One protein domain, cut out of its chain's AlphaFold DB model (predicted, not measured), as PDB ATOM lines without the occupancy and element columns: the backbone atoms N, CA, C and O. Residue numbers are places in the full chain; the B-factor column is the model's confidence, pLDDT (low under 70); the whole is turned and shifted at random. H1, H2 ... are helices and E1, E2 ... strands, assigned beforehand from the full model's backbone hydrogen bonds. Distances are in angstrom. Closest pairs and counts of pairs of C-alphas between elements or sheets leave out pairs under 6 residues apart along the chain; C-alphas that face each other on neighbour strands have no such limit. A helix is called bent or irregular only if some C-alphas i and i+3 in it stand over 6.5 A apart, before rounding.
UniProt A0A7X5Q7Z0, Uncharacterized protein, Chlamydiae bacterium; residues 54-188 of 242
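This is residues 54 to 188 of the 242 residues of an uncharacterized protein of Chlamydiae bacterium (UniProt A0A7X5Q7Z0). A strongly twisted sheet of nine strands, three meanders joined through the long strand E1, curls round helix H2. H1 packs on the sheet toward one end of the long axis, near E2, E3, E5 and E6, and H3 packs on E8 at the other end; the tip of the E8-E9 hairpin, residues 165 to 170, sticks out. The printed part has 135 residues, in the order E1 E2 E3 H1 E4 E5 E6 H2 E7 E8 E9 H3, and its class is mixed. The sheet is branched, with parallel and antiparallel pairs. The whole is compact, with a radius of gyration of the C-alphas of 16.4 A, yet elongated, spanning 56 by 29 by 28 A.

E1, residues 56 to 66, runs 32.3 A from C-alpha 56 at (-32.954, -17.786, 47.358) to C-alpha 66 at (-64.172, -14.918, 54.989). E2 is residues 72 to 76, E3 81 to 84 and H1 87 to 96. E4, 102 to 109, is 20.7 A long, and E5, 112 to 120, is 22.7 A long and bends by 59 degrees at residue 115. E6 is 127 to 130, H2 133 to 144 and E7 147 to 152. E8, 157 to 166, is 28.4 A long; E9 is 169 to 175. H3, 177 to 186, ends with C-alpha 186 at (-26.819, -20.365, 27.510); it is only just irregular, C-alphas 178 and 181 being 6.8 A apart.

E1 has three neighbours in staggered pairing: E7 and E2 on one side, E4 on the other. E7 is parallel to it, with N 59 and O 151 at 2.8 A; E4 is parallel, N 62 and O 104 at 2.9 A; E2 is antiparallel, a hairpin, N 63 and O 75 at 2.8 A. Each meander, its strands antiparallel in turn, is made of hairpins: E2 and E3 have N 74 and O 82 at 2.8 A, E4 and E5 N 105 and O 116 at 2.8 A, E5 and E6 N 117 and O 130 at 2.8 A, E7 and E8 N 150 and O 159 at 2.8 A, E8 and E9 N 164 and O 171 at 2.9 A. E3, E6 and E9 are edge strands. H2 is on the sheet; its closest C-alphas to E6 are Leu 136 and Phe 130, 5.6 A, and to E9 Asn 134 and Tyr 172, 7.4 A. H1 is on the sheet, with C-alphas Met 90 and Phe 84 of E3 5.9 A apart at the closest. H3 is on the sheet at a height of 9.3 A, along the strands, at 25 degrees to E8 on the local plane. H1 and H2 are apart, as are H2 and H3. Every O i to N i+4 pair is within hydrogen-bond range in H1 and H2, and 4 of 6 are in H3.

The C-alphas farthest apart, of Gln 69 and Thr 188, are 56.6 A apart. The printed part has no cut and no long link; E5 to E6 is short and the other links are tight. The mean pLDDT of the printed part is 82.3, with residues 54 to 55, 122 to 126, 146 and 177 to 188 under 70.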
ATOM      1  N   LEU A  54     -27.477 -17.295  42.998       66.00
ATOM      2  CA  LEU A  54     -28.824 -16.784  42.773       66.00
ATOM      3  C   LEU A  54     -29.504 -16.402  44.095       66.00
ATOM      4  O   LEU A  54     -29.272 -17.059  45.112       66.00
ATOM      5  N   PRO A  55     -30.395 -15.398  44.084       67.88
ATOM      6  CA  PRO A  55     -31.239 -15.114  45.232       67.88
ATOM      7  C   PRO A  55     -32.109 -16.337  45.551       67.88
ATOM      8  O   PRO A  55     -32.800 -16.868  44.673       67.88
ATOM      9  N   GLY A  56     -32.047 -16.787  46.805       75.31
ATOM     10  CA  GLY A  56     -32.954 -17.786  47.358       75.31
ATOM     11  C   GLY A  56     -34.170 -17.091  47.951       75.31
ATOM     12  O   GLY A  56     -34.016 -16.291  48.868       75.31
ATOM     13  N   CYS A  57     -35.355 -17.391  47.426       83.44
ATOM     14  CA  CYS A  57     -36.618 -16.904  47.971       83.44
ATOM     15  C   CYS A  57     -37.424 -18.075  48.529       83.44
ATOM     16  O   CYS A  57     -37.565 -19.109  47.876       83.44
ATOM     17  N   THR A  58     -38.020 -17.886  49.694       87.81
ATOM     18  CA  THR A  58     -38.913 -18.842  50.336       87.81
ATOM     19  C   THR A  58     -40.351 -18.559  49.923       87.81
ATOM     20  O   THR A  58     -40.879 -17.475  50.164       87.81
ATOM     21  N   LEU A  59     -41.000 -19.544  49.305       89.38
ATOM     22  CA  LEU A  59     -42.412 -19.509  48.944       89.38
ATOM     23  C   LEU A  59     -43.245 -20.217  50.013       89.38
ATOM     24  O   LEU A  59     -43.018 -21.390  50.300       89.38
ATOM     25  N   CYS A  60     -44.282 -19.549  50.509       91.06
ATOM     26  CA  CYS A  60     -45.326 -20.178  51.307       91.06
ATOM     27  C   CYS A  60     -46.688 -20.023  50.635       91.06
ATOM     28  O   CYS A  60     -47.036 -18.965  50.104       91.06
ATOM     29  N   LYS A  61     -47.478 -21.092  50.658       93.12
ATOM     30  CA  LYS A  61     -48.831 -21.112  50.110       93.12
ATOM     31  C   LYS A  61     -49.846 -20.961  51.226       93.12
ATOM     32  O   LYS A  61     -49.687 -21.490  52.324       93.12
ATOM     33  N   ALA A  62     -50.921 -20.252  50.923       94.50
ATOM     34  CA  ALA A  62     -52.019 -20.088  51.850       94.50
ATOM     35  C   ALA A  62     -53.357 -19.947  51.130       94.50
ATOM     36  O   ALA A  62     -53.445 -19.654  49.938       94.50
ATOM     37  N   THR A  63     -54.421 -20.148  51.891       95.69
ATOM     38  CA  THR A  63     -55.798 -19.925  51.477       95.69
ATOM     39  C   THR A  63     -56.408 -18.842  52.353       95.69
ATOM     40  O   THR A  63     -56.328 -18.920  53.575       95.69
ATOM     41  N   LEU A  64     -57.058 -17.865  51.731       96.31
ATOM     42  CA  LEU A  64     -57.772 -16.788  52.403       96.31
ATOM     43  C   LEU A  64     -59.280 -16.980  52.227       96.31
ATOM     44  O   LEU A  64     -59.762 -17.195  51.116       96.31
ATOM     45  N   ARG A  65     -60.028 -16.925  53.326       95.38
ATOM     46  CA  ARG A  65     -61.489 -17.068  53.379       95.38
ATOM     47  C   ARG A  65     -62.092 -15.970  54.239       95.38
ATOM     48  O   ARG A  65     -61.403 -15.374  55.059       95.38
ATOM     49  N   GLU A  66     -63.389 -15.759  54.086       95.00
ATOM     50  CA  GLU A  66     -64.172 -14.918  54.989       95.00
ATOM     51  C   GLU A  66     -64.944 -15.808  55.972       95.00
ATOM     52  O   GLU A  66     -65.493 -16.849  55.591       95.00
ATOM     53  N   THR A  67     -64.938 -15.450  57.254       93.38
ATOM     54  CA  THR A  67     -65.726 -16.128  58.288       93.38
ATOM     55  C   THR A  67     -67.181 -15.664  58.235       93.38
ATOM     56  O   THR A  67     -67.523 -14.672  57.597       93.38
ATOM     57  N   LYS A  68     -68.076 -16.346  58.964       91.25
ATOM     58  CA  LYS A  68     -69.488 -15.924  59.063       91.25
ATOM     59  C   LYS A  68     -69.656 -14.549  59.722       91.25
ATOM     60  O   LYS A  68     -70.717 -13.946  59.604       91.25
ATOM     61  N   GLN A  69     -68.637 -14.098  60.446       91.69
ATOM     62  CA  GLN A  69     -68.578 -12.830  61.156       91.69
ATOM     63  C   GLN A  69     -67.974 -11.702  60.301       91.69
ATOM     64  O   GLN A  69     -67.925 -10.570  60.773       91.69
ATOM     65  N   GLY A  70     -67.538 -11.989  59.068       91.50
ATOM     66  CA  GLY A  70     -66.871 -11.024  58.186       91.50
ATOM     67  C   GLY A  70     -65.366 -10.872  58.441       91.50
ATOM     68  O   GLY A  70     -64.749  -9.940  57.937       91.50
ATOM     69  N   GLU A  71     -64.763 -11.760  59.237       95.38
ATOM     70  CA  GLU A  71     -63.320 -11.756  59.507       95.38
ATOM     71  C   GLU A  71     -62.562 -12.538  58.431       95.38
ATOM     72  O   GLU A  71     -63.118 -13.390  57.735       95.38
ATOM     73  N   LEU A  72     -61.259 -12.304  58.323       95.12
ATOM     74  CA  LEU A  72     -60.395 -13.005  57.385       95.12
ATOM     75  C   LEU A  72     -59.800 -14.251  58.038       95.12
ATOM     76  O   LEU A  72     -58.975 -14.154  58.939       95.12
ATOM     77  N   SER A  73     -60.176 -15.433  57.561       96.00
ATOM     78  CA  SER A  73     -59.541 -16.692  57.941       96.00
ATOM     79  C   SER A  73     -58.429 -17.026  56.954       96.00
ATOM     80  O   SER A  73     -58.678 -17.287  55.775       96.00
ATOM     81  N   PHE A  74     -57.199 -17.022  57.446       95.56
ATOM     82  CA  PHE A  74     -56.001 -17.361  56.698       95.56
ATOM     83  C   PHE A  74     -55.511 -18.739  57.118       95.56
ATOM     84  O   PHE A  74     -55.232 -18.983  58.289       95.56
ATOM     85  N   HIS A  75     -55.408 -19.640  56.152       94.31
ATOM     86  CA  HIS A  75     -54.938 -20.999  56.350       94.31
ATOM     87  C   HIS A  75     -53.671 -21.205  55.530       94.31
ATOM     88  O   HIS A  75     -53.740 -21.315  54.305       94.31
ATOM     89  N   SER A  76     -52.522 -21.221  56.195       91.38
ATOM     90  CA  SER A  76     -51.259 -21.592  55.553       91.38
ATOM     91  C   SER A  76     -51.232 -23.092  55.270       91.38
ATOM     92  O   SER A  76     -51.824 -23.873  56.018       91.38
ATOM     93  N   GLU A  77     -50.559 -23.502  54.196       85.69
ATOM     94  CA  GLU A  77     -50.416 -24.925  53.872       85.69
ATOM     95  C   GLU A  77     -49.672 -25.688  55.001       85.69
ATOM     96  O   GLU A  77     -50.032 -26.828  55.298       85.69
ATOM     97  N   SER A  78     -48.814 -25.012  55.786       82.25
ATOM     98  CA  SER A  78     -48.145 -25.578  56.974       82.25
ATOM     99  C   SER A  78     -49.089 -25.972  58.124       82.25
ATOM    100  O   SER A  78     -48.644 -26.492  59.149       82.25
ATOM    101  N   GLY A  79     -50.396 -25.741  57.970       83.44
ATOM    102  CA  GLY A  79     -51.449 -26.139  58.903       83.44
ATOM    103  C   GLY A  79     -51.834 -25.057  59.910       83.44
ATOM    104  O   GLY A  79     -52.797 -25.233  60.662       83.44
ATOM    105  N   GLU A  80     -51.141 -23.918  59.919       88.25
ATOM    106  CA  GLU A  80     -51.502 -22.790  60.773       88.25
ATOM    107  C   GLU A  80     -52.751 -22.091  60.225       88.25
ATOM    108  O   GLU A  80     -52.825 -21.737  59.043       88.25
ATOM    109  N   THR A  81     -53.736 -21.889  61.103       92.88
ATOM    110  CA  THR A  81     -54.954 -21.133  60.805       92.88
ATOM    111  C   THR A  81     -55.026 -19.934  61.729       92.88
ATOM    112  O   THR A  81     -55.067 -20.096  62.947       92.88
ATOM    113  N   ILE A  82     -55.075 -18.742  61.148       93.69
ATOM    114  CA  ILE A  82     -55.127 -17.475  61.873       93.69
ATOM    115  C   ILE A  82     -56.354 -16.711  61.390       93.69
ATOM    116  O   ILE A  82     -56.699 -16.748  60.208       93.69
ATOM    117  N   VAL A  83     -57.039 -16.046  62.314       95.12
ATOM    118  CA  VAL A  83     -58.173 -15.178  61.998       95.12
ATOM    119  C   VAL A  83     -57.750 -13.734  62.228       95.12
ATOM    120  O   VAL A  83     -57.214 -13.409  63.286       95.12
ATOM    121  N   PHE A  84     -57.982 -12.885  61.234       95.25
ATOM    122  CA  PHE A  84     -57.665 -11.464  61.265       95.25
ATOM    123  C   PHE A  84     -58.934 -10.630  61.154       95.25
ATOM    124  O   PHE A  84     -59.851 -10.973  60.408       95.25
ATOM    125  N   SER A  85     -58.953  -9.494  61.848       93.75
ATOM    126  CA  SER A  85     -60.047  -8.525  61.754       93.75
ATOM    127  C   SER A  85     -60.147  -7.881  60.370       93.75
ATOM    128  O   SER A  85     -61.242  -7.564  59.919       93.75
ATOM    129  N   ASP A  86     -59.012  -7.671  59.702       92.12
ATOM    130  CA  ASP A  86     -58.914  -6.987  58.414       92.12
ATOM    131  C   ASP A  86     -57.609  -7.344  57.670       92.12
ATOM    132  O   ASP A  86     -56.727  -8.026  58.200       92.12
ATOM    133  N   GLU A  87     -57.489  -6.891  56.414       90.25
ATOM    134  CA  GLU A  87     -56.304  -7.148  55.575       90.25
ATOM    135  C   GLU A  87     -55.039  -6.478  56.132       90.25
ATOM    136  O   GLU A  87     -53.940  -6.984  55.923       90.25
ATOM    137  N   LYS A  88     -55.168  -5.379  56.885       90.75
ATOM    138  CA  LYS A  88     -54.022  -4.662  57.456       90.75
ATOM    139  C   LYS A  88     -53.389  -5.457  58.599       90.75
ATOM    140  O   LYS A  88     -52.166  -5.529  58.684       90.75
ATOM    141  N   ALA A  89     -54.204  -6.064  59.457       91.25
ATOM    142  CA  ALA A  89     -53.746  -6.957  60.516       91.25
ATOM    143  C   ALA A  89     -53.060  -8.204  59.938       91.25
ATOM    144  O   ALA A  89     -52.026  -8.627  60.454       91.25
ATOM    145  N   MET A  90     -53.599  -8.750  58.844       91.88
ATOM    146  CA  MET A  90     -52.956  -9.839  58.108       91.88
ATOM    147  C   MET A  90     -51.588  -9.401  57.572       91.88
ATOM    148  O   MET A  90     -50.595 -10.065  57.841       91.88
ATOM    149  N   ASP A  91     -51.520  -8.273  56.865       89.06
ATOM    150  CA  ASP A  91     -50.284  -7.787  56.240       89.06
ATOM    151  C   ASP A  91     -49.169  -7.518  57.250       89.06
ATOM    152  O   ASP A  91     -48.011  -7.832  56.978       89.06
ATOM    153  N   GLN A  92     -49.519  -7.011  58.434       87.25
ATOM    154  CA  GLN A  92     -48.567  -6.842  59.527       87.25
ATOM    155  C   GLN A  92     -47.994  -8.185  59.993       87.25
ATOM    156  O   GLN A  92     -46.781  -8.321  60.112       87.25
ATOM    157  N   LEU A  93     -48.845  -9.193  60.213       87.38
ATOM    158  CA  LEU A  93     -48.380 -10.506  60.666       87.38
ATOM    159  C   LEU A  93     -47.532 -11.210  59.605       87.38
ATOM    160  O   LEU A  93     -46.534 -11.849  59.939       87.38
ATOM    161  N   LEU A  94     -47.918 -11.105  58.330       88.56
ATOM    162  CA  LEU A  94     -47.085 -11.625  57.253       88.56
ATOM    163  C   LEU A  94     -45.690 -10.991  57.356       88.56
ATOM    164  O   LEU A  94     -44.712 -11.730  57.323       88.56
ATOM    165  N   ALA A  95     -45.601  -9.679  57.613       82.81
ATOM    166  CA  ALA A  95     -44.342  -8.925  57.554       82.81
ATOM    167  C   ALA A  95     -43.400  -9.319  58.688       82.81
ATOM    168  O   ALA A  95     -42.180  -9.308  58.523       82.81
ATOM    169  N   ASP A  96     -43.977  -9.724  59.814       82.81
ATOM    170  CA  ASP A  96     -43.247 -10.222  60.970       82.81
ATOM    171  C   ASP A  96     -42.677 -11.641  60.732       82.81
ATOM    172  O   ASP A  96     -41.730 -12.052  61.410       82.81
ATOM    173  N   LYS A  97     -43.179 -12.398  59.739       82.00
ATOM    174  CA  LYS A  97     -42.621 -13.702  59.330       82.00
ATOM    175  C   LYS A  97     -41.427 -13.532  58.387       82.00
ATOM    176  O   LYS A  97     -41.493 -13.866  57.209       82.00
ATOM    177  N   ALA A  98     -40.294 -13.123  58.955       73.12
ATOM    178  CA  ALA A  98     -39.014 -12.908  58.260       73.12
ATOM    179  C   ALA A  98     -38.421 -14.134  57.528       73.12
ATOM    180  O   ALA A  98     -37.372 -14.024  56.903       73.12
ATOM    181  N   THR A  99     -39.039 -15.311  57.634       82.88
ATOM    182  CA  THR A  99     -38.606 -16.530  56.939       82.88
ATOM    183  C   THR A  99     -39.353 -16.773  55.628       82.88
ATOM    184  O   THR A  99     -39.089 -17.783  54.985       82.88
ATOM    185  N   VAL A 100     -40.331 -15.935  55.264       85.62
ATOM    186  CA  VAL A 100     -41.146 -16.118  54.055       85.62
ATOM    187  C   VAL A 100     -41.053 -14.891  53.161       85.62
ATOM    188  O   VAL A 100     -41.748 -13.899  53.371       85.62
ATOM    189  N   ASP A 101     -40.266 -15.019  52.097       88.31
ATOM    190  CA  ASP A 101     -40.087 -13.957  51.110       88.31
ATOM    191  C   ASP A 101     -41.338 -13.766  50.244       88.31
ATOM    192  O   ASP A 101     -41.711 -12.642  49.914       88.31
ATOM    193  N   ILE A 102     -42.011 -14.858  49.867       90.69
ATOM    194  CA  ILE A 102     -43.145 -14.834  48.940       90.69
ATOM    195  C   ILE A 102     -44.322 -15.618  49.506       90.69
ATOM    196  O   ILE A 102     -44.238 -16.820  49.749       90.69
ATOM    197  N   TRP A 103     -45.474 -14.964  49.605       92.62
ATOM    198  CA  TRP A 103     -46.749 -15.617  49.879       92.62
ATOM    199  C   TRP A 103     -47.545 -15.793  48.591       92.62
ATOM    200  O   TRP A 103     -47.846 -14.811  47.920       92.62
ATOM    201  N   GLN A 104     -47.943 -17.022  48.265       94.12
ATOM    202  CA  GLN A 104     -48.935 -17.324  47.233       94.12
ATOM    203  C   GLN A 104     -50.283 -17.599  47.904       94.12
ATOM    204  O   GLN A 104     -50.480 -18.644  48.523       94.12
ATOM    205  N   ILE A 105     -51.226 -16.671  47.770       95.00
ATOM    206  CA  ILE A 105     -52.490 -16.703  48.504       95.00
ATOM    207  C   ILE A 105     -53.636 -16.969  47.536       95.00
ATOM    208  O   ILE A 105     -53.898 -16.194  46.616       95.00
ATOM    209  N   LYS A 106     -54.345 -18.074  47.763       96.19
ATOM    210  CA  LYS A 106     -55.599 -18.390  47.085       96.19
ATOM    211  C   LYS A 106     -56.754 -17.696  47.803       96.19
ATOM    212  O   LYS A 106     -57.124 -18.103  48.902       96.19
ATOM    213  N   ASP A 107     -57.325 -16.675  47.177       95.81
ATOM    214  CA  ASP A 107     -58.498 -15.961  47.677       95.81
ATOM    215  C   ASP A 107     -59.772 -16.744  47.341       95.81
ATOM    216  O   ASP A 107     -60.045 -17.046  46.176       95.81
ATOM    217  N   LEU A 108     -60.513 -17.122  48.379       94.75
ATOM    218  CA  LEU A 108     -61.778 -17.853  48.306       94.75
ATOM    219  C   LEU A 108     -62.943 -17.047  48.896       94.75
ATOM    220  O   LEU A 108     -63.981 -17.627  49.222       94.75
ATOM    221  N   ARG A 109     -62.775 -15.738  49.092       93.31
ATOM    222  CA  ARG A 109     -63.848 -14.864  49.575       93.31
ATOM    223  C   ARG A 109     -64.932 -14.704  48.512       93.31
ATOM    224  O   ARG A 109     -64.686 -14.813  47.308       93.31
ATOM    225  N   GLU A 110     -66.161 -14.453  48.944       87.38
ATOM    226  CA  GLU A 110     -67.281 -14.327  48.015       87.38
ATOM    227  C   GLU A 110     -67.072 -13.118  47.081       87.38
ATOM    228  O   GLU A 110     -66.676 -12.033  47.502       87.38
ATOM    229  N   GLY A 111     -67.242 -13.321  45.771       84.50
ATOM    230  CA  GLY A 111     -66.973 -12.289  44.761       84.50
ATOM    231  C   GLY A 111     -65.488 -12.003  44.478       84.50
ATOM    232  O   GLY A 111     -65.193 -11.218  43.576       84.50
ATOM    233  N   ARG A 112     -64.548 -12.653  45.180       80.38
ATOM    234  CA  ARG A 112     -63.099 -12.559  44.946       80.38
ATOM    235  C   ARG A 112     -62.501 -13.963  44.847       80.38
ATOM    236  O   ARG A 112     -62.166 -14.583  45.843       80.38
ATOM    237  N   SER A 113     -62.377 -14.468  43.621       76.88
ATOM    238  CA  SER A 113     -61.735 -15.758  43.349       76.88
ATOM    239  C   SER A 113     -60.476 -15.535  42.530       76.88
ATOM    240  O   SER A 113     -60.530 -14.956  41.443       76.88
ATOM    241  N   GLY A 114     -59.334 -15.967  43.057       92.00
ATOM    242  CA  GLY A 114     -58.056 -15.818  42.375       92.00
ATOM    243  C   GLY A 114     -56.870 -16.242  43.227       92.00
ATOM    244  O   GLY A 114     -57.010 -16.605  44.392       92.00
ATOM    245  N   VAL A 115     -55.689 -16.204  42.623       94.31
ATOM    246  CA  VAL A 115     -54.420 -16.345  43.335       94.31
ATOM    247  C   VAL A 115     -53.684 -15.027  43.195       94.31
ATOM    248  O   VAL A 115     -53.514 -14.550  42.076       94.31
ATOM    249  N   PHE A 116     -53.253 -14.458  44.312       94.50
ATOM    250  CA  PHE A 116     -52.389 -13.288  44.333       94.50
ATOM    251  C   PHE A 116     -51.116 -13.601  45.112       94.50
ATOM    252  O   PHE A 116     -51.034 -14.603  45.827       94.50
ATOM    253  N   TYR A 117     -50.114 -12.752  44.940       93.38
ATOM    254  CA  TYR A 117     -48.804 -12.925  45.540       93.38
ATOM    255  C   TYR A 117     -48.471 -11.722  46.408       93.38
ATOM    256  O   TYR A 117     -48.822 -10.598  46.052       93.38
ATOM    257  N   LYS A 118     -47.796 -11.946  47.531       93.25
ATOM    258  CA  LYS A 118     -47.203 -10.883  48.343       93.25
ATOM    259  C   LYS A 118     -45.696 -11.116  48.447       93.25
ATOM    260  O   LYS A 118     -45.303 -12.203  48.863       93.25
ATOM    261  N   LEU A 119     -44.885 -10.132  48.050       89.50
ATOM    262  CA  LEU A 119     -43.414 -10.153  48.153       89.50
ATOM    263  C   LEU A 119     -42.965  -9.300  49.338       89.50
ATOM    264  O   LEU A 119     -43.337  -8.124  49.411       89.50
ATOM    265  N   GLN A 120     -42.217  -9.893  50.265       84.69
ATOM    266  CA  GLN A 120     -41.640  -9.185  51.401       84.69
ATOM    267  C   GLN A 120     -40.528  -8.266  50.901       84.69
ATOM    268  O   GLN A 120     -39.621  -8.715  50.203       84.69
ATOM    269  N   ARG A 121     -40.579  -6.983  51.264       73.06
ATOM    270  CA  ARG A 121     -39.479  -6.058  50.977       73.06
ATOM    271  C   ARG A 121     -38.444  -6.096  52.094       73.06
ATOM    272  O   ARG A 121     -38.790  -6.082  53.270       73.06
ATOM    273  N   VAL A 122     -37.168  -6.098  51.715       63.25
ATOM    274  CA  VAL A 122     -36.029  -6.134  52.653       63.25
ATOM    275  C   VAL A 122     -35.895  -4.822  53.444       63.25
ATOM    276  O   VAL A 122     -35.401  -4.819  54.569       63.25
ATOM    277  N   ASP A 123     -36.339  -3.701  52.874       60.56
ATOM    278  CA  ASP A 123     -36.120  -2.343  53.386       60.56
ATOM    279  C   ASP A 123     -37.394  -1.630  53.874       60.56
ATOM    280  O   ASP A 123     -37.317  -0.526  54.420       60.56
ATOM    281  N   ALA A 124     -38.562  -2.259  53.735       55.94
ATOM    282  CA  ALA A 124     -39.845  -1.687  54.118       55.94
ATOM    283  C   ALA A 124     -40.651  -2.674  54.967       55.94
ATOM    284  O   ALA A 124     -40.793  -3.840  54.617       55.94
ATOM    285  N   TYR A 125     -41.241  -2.180  56.060       56.78
ATOM    286  CA  TYR A 125     -42.265  -2.893  56.830       56.78
ATOM    287  C   TYR A 125     -43.543  -3.048  55.982       56.78
ATOM    288  O   TYR A 125     -44.524  -2.331  56.189       56.78
ATOM    289  N   GLY A 126     -43.523  -3.913  54.968       69.00
ATOM    290  CA  GLY A 126     -44.647  -4.083  54.058       69.00
ATOM    291  C   GLY A 126     -44.423  -5.098  52.943       69.00
ATOM    292  O   GLY A 126     -43.329  -5.624  52.741       69.00
ATOM    293  N   TYR A 127     -45.510  -5.340  52.213       77.38
ATOM    294  CA  TYR A 127     -45.548  -6.203  51.042       77.38
ATOM    295  C   TYR A 127     -45.985  -5.430  49.820       77.38
ATOM    296  O   TYR A 127     -46.969  -4.687  49.869       77.38
ATOM    297  N   ASP A 128     -45.365  -5.752  48.697       86.81
ATOM    298  CA  ASP A 128     -46.016  -5.526  47.420       86.81
ATOM    299  C   ASP A 128     -46.989  -6.660  47.141       86.81
ATOM    300  O   ASP A 128     -46.681  -7.832  47.361       86.81
ATOM    301  N   THR A 129     -48.178  -6.307  46.664       91.19
ATOM    302  CA  THR A 129     -49.204  -7.277  46.283       91.19
ATOM    303  C   THR A 129     -49.320  -7.327  44.766       91.19
ATOM    304  O   THR A 129     -49.594  -6.313  44.128       91.19
ATOM    305  N   PHE A 130     -49.184  -8.522  44.199       93.00
ATOM    306  CA  PHE A 130     -49.244  -8.781  42.764       93.00
ATOM    307  C   PHE A 130     -50.449  -9.652  42.447       93.00
ATOM    308  O   PHE A 130     -50.685 -10.676  43.095       93.00
ATOM    309  N   LYS A 131     -51.221  -9.273  41.432       93.19
ATOM    310  CA  LYS A 131     -52.422 -10.011  41.021       93.19
ATOM    311  C   LYS A 131     -52.080 -11.217  40.162       93.19
ATOM    312  O   LYS A 131     -52.879 -12.144  40.071       93.19
ATOM    313  N   THR A 132     -50.921 -11.202  39.508       88.81
ATOM    314  CA  THR A 132     -50.478 -12.298  38.649       88.81
ATOM    315  C   THR A 132     -49.060 -12.741  38.981       88.81
ATOM    316  O   THR A 132     -48.264 -11.998  39.552       88.81
ATOM    317  N   ARG A 133     -48.731 -13.973  38.581       86.31
ATOM    318  CA  ARG A 133     -47.373 -14.517  38.714       86.31
ATOM    319  C   ARG A 133     -46.361 -13.729  37.874       86.31
ATOM    320  O   ARG A 133     -45.231 -13.557  38.301       86.31
ATOM    321  N   ASN A 134     -46.777 -13.232  36.706       86.06
ATOM    322  CA  ASN A 134     -45.906 -12.458  35.821       86.06
ATOM    323  C   ASN A 134     -45.539 -11.103  36.432       86.06
ATOM    324  O   ASN A 134     -44.379 -10.731  36.369       86.06
ATOM    325  N   GLU A 135     -46.494 -10.416  37.067       90.50
ATOM    326  CA  GLU A 135     -46.226  -9.152  37.771       90.50
ATOM    327  C   GLU A 135     -45.209  -9.344  38.906       90.50
ATOM    328  O   GLU A 135     -44.258  -8.575  39.009       90.50
ATOM    329  N   LEU A 136     -45.363 -10.405  39.711       88.94
ATOM    330  CA  LEU A 136     -44.374 -10.775  40.730       88.94
ATOM    331  C   LEU A 136     -42.996 -11.000  40.095       88.94
ATOM    332  O   LEU A 136     -41.987 -10.529  40.606       88.94
ATOM    333  N   PHE A 137     -42.946 -11.745  38.994       86.44
ATOM    334  CA  PHE A 137     -41.689 -12.084  38.337       86.44
ATOM    335  C   PHE A 137     -41.021 -10.886  37.668       86.44
ATOM    336  O   PHE A 137     -39.799 -10.813  37.684       86.44
ATOM    337  N   ASP A 138     -41.788  -9.933  37.138       85.62
ATOM    338  CA  ASP A 138     -41.252  -8.667  36.644       85.62
ATOM    339  C   ASP A 138     -40.618  -7.849  37.773       85.62
ATOM    340  O   ASP A 138     -39.503  -7.359  37.589       85.62
ATOM    341  N   GLN A 139     -41.244  -7.791  38.956       85.31
ATOM    342  CA  GLN A 139     -40.631  -7.149  40.124       85.31
ATOM    343  C   GLN A 139     -39.347  -7.865  40.547       85.31
ATOM    344  O   GLN A 139     -38.304  -7.233  40.717       85.31
ATOM    345  N   LEU A 140     -39.397  -9.195  40.669       80.62
ATOM    346  CA  LEU A 140     -38.221  -9.990  41.012       80.62
ATOM    347  C   LEU A 140     -37.100  -9.788  39.983       80.62
ATOM    348  O   LEU A 140     -35.932  -9.718  40.367       80.62
ATOM    349  N   ARG A 141     -37.452  -9.642  38.697       79.44
ATOM    350  CA  ARG A 141     -36.518  -9.341  37.606       79.44
ATOM    351  C   ARG A 141     -35.784  -8.035  37.810       79.44
ATOM    352  O   ARG A 141     -34.564  -7.977  37.671       79.44
ATOM    353  N   GLU A 142     -36.529  -6.994  38.127       79.12
ATOM    354  CA  GLU A 142     -35.977  -5.659  38.325       79.12
ATOM    355  C   GLU A 142     -35.098  -5.573  39.573       79.12
ATOM    356  O   GLU A 142     -34.032  -4.964  39.517       79.12
ATOM    357  N   GLU A 143     -35.501  -6.216  40.670       74.56
ATOM    358  CA  GLU A 143     -34.762  -6.157  41.934       74.56
ATOM    359  C   GLU A 143     -33.549  -7.094  41.977       74.56
ATOM    360  O   GLU A 143     -32.528  -6.744  42.569       74.56
ATOM    361  N   TYR A 144     -33.633  -8.274  41.347       71.56
ATOM    362  CA  TYR A 144     -32.684  -9.360  41.610       71.56
ATOM    363  C   TYR A 144     -32.073 -10.037  40.369       71.56
ATOM    364  O   TYR A 144     -31.157 -10.845  40.531       71.56
ATOM    365  N   GLY A 145     -32.512  -9.745  39.136       72.19
ATOM    366  CA  GLY A 145     -31.851 -10.245  37.916       72.19
ATOM    367  C   GLY A 145     -32.745 -11.053  36.977       72.19
ATOM    368  O   GLY A 145     -33.842 -10.643  36.680       72.19
ATOM    369  N   VAL A 146     -32.277 -12.151  36.385       68.56
ATOM    370  CA  VAL A 146     -33.037 -12.919  35.353       68.56
ATOM    371  C   VAL A 146     -33.364 -14.340  35.842       68.56
ATOM    372  O   VAL A 146     -34.127 -15.072  35.206       68.56
ATOM    373  N   PHE A 147     -32.806 -14.718  36.994       76.94
ATOM    374  CA  PHE A 147     -32.845 -16.063  37.547       76.94
ATOM    375  C   PHE A 147     -33.172 -16.065  39.028       76.94
ATOM    376  O   PHE A 147     -32.550 -15.335  39.795       76.94
ATOM    377  N   TRP A 148     -34.063 -16.972  39.424       78.25
ATOM    378  CA  TRP A 148     -34.435 -17.174  40.825       78.25
ATOM    379  C   TRP A 148     -34.467 -18.636  41.185       78.25
ATOM    380  O   TRP A 148     -34.911 -19.473  40.393       78.25
ATOM    381  N   LYS A 149     -34.064 -18.914  42.421       83.31
ATOM    382  CA  LYS A 149     -34.347 -20.165  43.102       83.31
ATOM    383  C   LYS A 149     -35.486 -19.908  44.081       83.31
ATOM    384  O   LYS A 149     -35.338 -19.139  45.025       83.31
ATOM    385  N   LEU A 150     -36.616 -20.555  43.846       84.44
ATOM    386  CA  LEU A 150     -37.782 -20.480  44.708       84.44
ATOM    387  C   LEU A 150     -37.908 -21.780  45.499       84.44
ATOM    388  O   LEU A 150     -38.065 -22.858  44.922       84.44
ATOM    389  N   GLU A 151     -37.820 -21.679  46.816       86.50
ATOM    390  CA  GLU A 151     -37.874 -22.801  47.743       86.50
ATOM    391  C   GLU A 151     -39.243 -22.877  48.411       86.50
ATOM    392  O   GLU A 151     -39.646 -21.991  49.156       86.50
ATOM    393  N   ASP A 152     -39.956 -23.967  48.159       83.50
ATOM    394  CA  ASP A 152     -41.151 -24.357  48.895       83.50
ATOM    395  C   ASP A 152     -40.714 -25.345  49.983       83.50
ATOM    396  O   ASP A 152     -40.556 -26.547  49.740       83.50
ATOM    397  N   GLN A 153     -40.442 -24.811  51.175       78.75
ATOM    398  CA  GLN A 153     -39.946 -25.601  52.305       78.75
ATOM    399  C   GLN A 153     -40.951 -26.661  52.754       78.75
ATOM    400  O   GLN A 153     -40.561 -27.733  53.209       78.75
ATOM    401  N   GLU A 154     -42.243 -26.390  52.596       76.62
ATOM    402  CA  GLU A 154     -43.291 -27.303  53.023       76.62
ATOM    403  C   GLU A 154     -43.367 -28.533  52.119       76.62
ATOM    404  O   GLU A 154     -43.450 -29.667  52.592       76.62
ATOM    405  N   LYS A 155     -43.270 -28.321  50.805       79.38
ATOM    406  CA  LYS A 155     -43.252 -29.414  49.822       79.38
ATOM    407  C   LYS A 155     -41.861 -30.001  49.629       79.38
ATOM    408  O   LYS A 155     -41.709 -30.921  48.827       79.38
ATOM    409  N   ASN A 156     -40.862 -29.473  50.344       79.69
ATOM    410  CA  ASN A 156     -39.446 -29.757  50.132       79.69
ATOM    411  C   ASN A 156     -39.092 -29.698  48.632       79.69
ATOM    412  O   ASN A 156     -38.422 -30.579  48.087       79.69
ATOM    413  N   GLN A 157     -39.642 -28.693  47.945       80.81
ATOM    414  CA  GLN A 157     -39.565 -28.545  46.501       80.81
ATOM    415  C   GLN A 157     -38.815 -27.262  46.160       80.81
ATOM    416  O   GLN A 157     -39.054 -26.206  46.735       80.81
ATOM    417  N   THR A 158     -37.924 -27.341  45.178       79.44
ATOM    418  CA  THR A 158     -37.241 -26.171  44.626       79.44
ATOM    419  C   THR A 158     -37.646 -25.989  43.173       79.44
ATOM    420  O   THR A 158     -37.542 -26.922  42.376       79.44
ATOM    421  N   SER A 159     -38.062 -24.776  42.832       79.56
ATOM    422  CA  SER A 159     -38.343 -24.342  41.467       79.56
ATOM    423  C   SER A 159     -37.304 -23.314  41.046       79.56
ATOM    424  O   SER A 159     -36.929 -22.455  41.839       79.56
ATOM    425  N   TYR A 160     -36.857 -23.371  39.798       80.19
ATOM    426  CA  TYR A 160     -35.963 -22.362  39.242       80.19
ATOM    427  C   TYR A 160     -36.717 -21.583  38.177       80.19
ATOM    428  O   TYR A 160     -37.407 -22.180  37.361       80.19
ATOM    429  N   ILE A 161     -36.625 -20.261  38.187       79.81
ATOM    430  CA  ILE A 161     -37.363 -19.401  37.257       79.81
ATOM    431  C   ILE A 161     -36.350 -18.654  36.404       79.81
ATOM    432  O   ILE A 161     -35.415 -18.069  36.944       79.81
ATOM    433  N   HIS A 162     -36.551 -18.664  35.088       80.75
ATOM    434  CA  HIS A 162     -35.727 -17.946  34.121       80.75
ATOM    435  C   HIS A 162     -36.589 -17.017  33.264       80.75
ATOM    436  O   HIS A 162     -37.577 -17.451  32.667       80.75
ATOM    437  N   PHE A 163     -36.185 -15.753  33.144       78.94
ATOM    438  CA  PHE A 163     -36.729 -14.840  32.140       78.94
ATOM    439  C   PHE A 163     -36.069 -15.043  30.770       78.94
ATOM    440  O   PHE A 163     -34.912 -14.686  30.558       78.94
ATOM    441  N   LYS A 164     -36.827 -15.564  29.805       77.69
ATOM    442  CA  LYS A 164     -36.361 -15.806  28.438       77.69
ATOM    443  C   LYS A 164     -36.926 -14.760  27.481       77.69
ATOM    444  O   LYS A 164     -38.137 -14.560  27.414       77.69
ATOM    445  N   SER A 165     -36.056 -14.163  26.667       71.56
ATOM    446  CA  SER A 165     -36.446 -13.300  25.547       71.56
ATOM    447  C   SER A 165     -36.185 -13.994  24.208       71.56
ATOM    448  O   SER A 165     -35.148 -14.632  24.019       71.56
ATOM    449  N   GLY A 166     -37.133 -13.914  23.274       74.44
ATOM    450  CA  GLY A 166     -37.001 -14.490  21.935       74.44
ATOM    451  C   GLY A 166     -37.967 -13.877  20.921       74.44
ATOM    452  O   GLY A 166     -38.750 -12.987  21.241       74.44
ATOM    453  N   ILE A 167     -37.941 -14.384  19.683       71.88
ATOM    454  CA  ILE A 167     -38.768 -13.873  18.568       71.88
ATOM    455  C   ILE A 167     -40.284 -13.943  18.825       71.88
ATOM    456  O   ILE A 167     -41.041 -13.212  18.195       71.88
ATOM    457  N   PHE A 168     -40.723 -14.798  19.753       74.62
ATOM    458  CA  PHE A 168     -42.125 -14.943  20.164       74.62
ATOM    459  C   PHE A 168     -42.477 -14.125  21.415       74.62
ATOM    460  O   PHE A 168     -43.530 -14.326  22.012       74.62
ATOM    461  N   GLY A 169     -41.601 -13.201  21.811       73.50
ATOM    462  CA  GLY A 169     -41.773 -12.351  22.978       73.50
ATOM    463  C   GLY A 169     -40.935 -12.794  24.171       73.50
ATOM    464  O   GLY A 169     -40.147 -13.742  24.116       73.50
ATOM    465  N   SER A 170     -41.103 -12.052  25.259       74.44
ATOM    466  CA  SER A 170     -40.428 -12.303  26.527       74.44
ATOM    467  C   SER A 170     -41.381 -12.981  27.503       74.44
ATOM    468  O   SER A 170     -42.529 -12.559  27.628       74.44
ATOM    469  N   HIS A 171     -40.928 -14.042  28.160       80.19
ATOM    470  CA  HIS A 171     -41.738 -14.807  29.104       80.19
ATOM    471  C   HIS A 171     -40.864 -15.492  30.154       80.19
ATOM    472  O   HIS A 171     -39.671 -15.716  29.950       80.19
ATOM    473  N   TYR A 172     -41.483 -15.842  31.277       80.12
ATOM    474  CA  TYR A 172     -40.845 -16.611  32.337       80.12
ATOM    475  C   TYR A 172     -41.077 -18.104  32.124       80.12
ATOM    476  O   TYR A 172     -42.155 -18.518  31.692       80.12
ATOM    477  N   VAL A 173     -40.063 -18.906  32.435       81.31
ATOM    478  CA  VAL A 173     -40.103 -20.363  32.318       81.31
ATOM    479  C   VAL A 173     -39.624 -20.978  33.625       81.31
ATOM    480  O   VAL A 173     -38.576 -20.590  34.143       81.31
ATOM    481  N   ASP A 174     -40.393 -21.941  34.133       82.06
ATOM    482  CA  ASP A 174     -39.943 -22.826  35.203       82.06
ATOM    483  C   ASP A 174     -38.921 -23.809  34.618       82.06
ATOM    484  O   ASP A 174     -39.195 -24.523  33.653       82.06
ATOM    485  N   VAL A 175     -37.724 -23.815  35.186       76.44
ATOM    486  CA  VAL A 175     -36.596 -24.641  34.773       76.44
ATOM    487  C   VAL A 175     -36.460 -25.774  35.780       76.44
ATOM    488  O   VAL A 175     -36.336 -25.546  36.988       76.44
ATOM    489  N   ASN A 176     -36.488 -27.013  35.289       74.69
ATOM    490  CA  ASN A 176     -36.191 -28.153  36.141       74.69
ATOM    491  C   ASN A 176     -34.727 -28.114  36.556       74.69
ATOM    492  O   ASN A 176     -33.864 -27.612  35.840       74.69
ATOM    493  N   HIS A 177     -34.435 -28.728  37.697       69.31
ATOM    494  CA  HIS A 177     -33.076 -28.811  38.213       69.31
ATOM    495  C   HIS A 177     -32.070 -29.394  37.203       69.31
ATOM    496  O   HIS A 177     -30.932 -28.945  37.131       69.31
ATOM    497  N   GLU A 178     -32.497 -30.371  36.403       67.12
ATOM    498  CA  GLU A 178     -31.665 -31.040  35.393       67.12
ATOM    499  C   GLU A 178     -31.353 -30.134  34.190       67.12
ATOM    500  O   GLU A 178     -30.272 -30.214  33.608       67.12
ATOM    501  N   ASP A 179     -32.260 -29.207  33.871       68.94
ATOM    502  CA  ASP A 179     -32.146 -28.286  32.737       68.94
ATOM    503  C   ASP A 179     -31.317 -27.033  33.075       68.94
ATOM    504  O   ASP A 179     -30.975 -26.238  32.194       68.94
ATOM    505  N   LEU A 180     -30.931 -26.866  34.345       66.38
ATOM    506  CA  LEU A 180     -30.125 -25.735  34.806       66.38
ATOM    507  C   LEU A 180     -28.769 -25.650  34.121       66.38
ATOM    508  O   LEU A 180     -28.282 -24.549  33.887       66.38
ATOM    509  N   LEU A 181     -28.166 -26.785  33.767       62.44
ATOM    510  CA  LEU A 181     -26.861 -26.811  33.109       62.44
ATOM    511  C   LEU A 181     -26.938 -26.219  31.696       62.44
ATOM    512  O   LEU A 181     -26.082 -25.430  31.304       62.44
ATOM    513  N   PHE A 182     -27.997 -26.540  30.949       61.78
ATOM    514  CA  PHE A 182     -28.233 -25.954  29.630       61.78
ATOM    515  C   PHE A 182     -28.447 -24.445  29.734       61.78
ATOM    516  O   PHE A 182     -27.885 -23.670  28.959       61.78
ATOM    517  N   VAL A 183     -29.227 -24.026  30.726       61.53
ATOM    518  CA  VAL A 183     -29.545 -22.621  30.916       61.53
ATOM    519  C   VAL A 183     -28.323 -21.821  31.391       61.53
ATOM    520  O   VAL A 183     -28.025 -20.785  30.803       61.53
ATOM    521  N   ALA A 184     -27.555 -22.335  32.352       61.06
ATOM    522  CA  ALA A 184     -26.297 -21.740  32.805       61.06
ATOM    523  C   ALA A 184     -25.291 -21.578  31.652       61.06
ATOM    524  O   ALA A 184     -24.679 -20.522  31.501       61.06
ATOM    525  N   ASN A 185     -25.187 -22.582  30.778       54.59
ATOM    526  CA  ASN A 185     -24.345 -22.507  29.584       54.59
ATOM    527  C   ASN A 185     -24.870 -21.487  28.555       54.59
ATOM    528  O   ASN A 185     -24.078 -20.826  27.887       54.59
ATOM    529  N   SER A 186     -26.194 -21.326  28.434       52.03
ATOM    530  CA  SER A 186     -26.819 -20.365  27.510       52.03
ATOM    531  C   SER A 186     -26.670 -18.903  27.933       52.03
ATOM    532  O   SER A 186     -26.744 -18.014  27.090       52.03
ATOM    533  N   LEU A 187     -26.424 -18.653  29.221       54.09
ATOM    534  CA  LEU A 187     -26.188 -17.312  29.751       54.09
ATOM    535  C   LEU A 187     -24.805 -16.762  29.419       54.09
ATOM    536  O   LEU A 187     -24.481 -15.664  29.867       54.09
ATOM    537  N   THR A 188     -23.987 -17.496  28.653       47.06
ATOM    538  CA  THR A 188     -22.571 -17.162  28.467       47.06
ATOM    539  C   THR A 188     -21.934 -16.885  29.829       47.06
ATOM    540  O   THR A 188     -21.438 -15.796  30.099       47.06
TER     541      THR A 188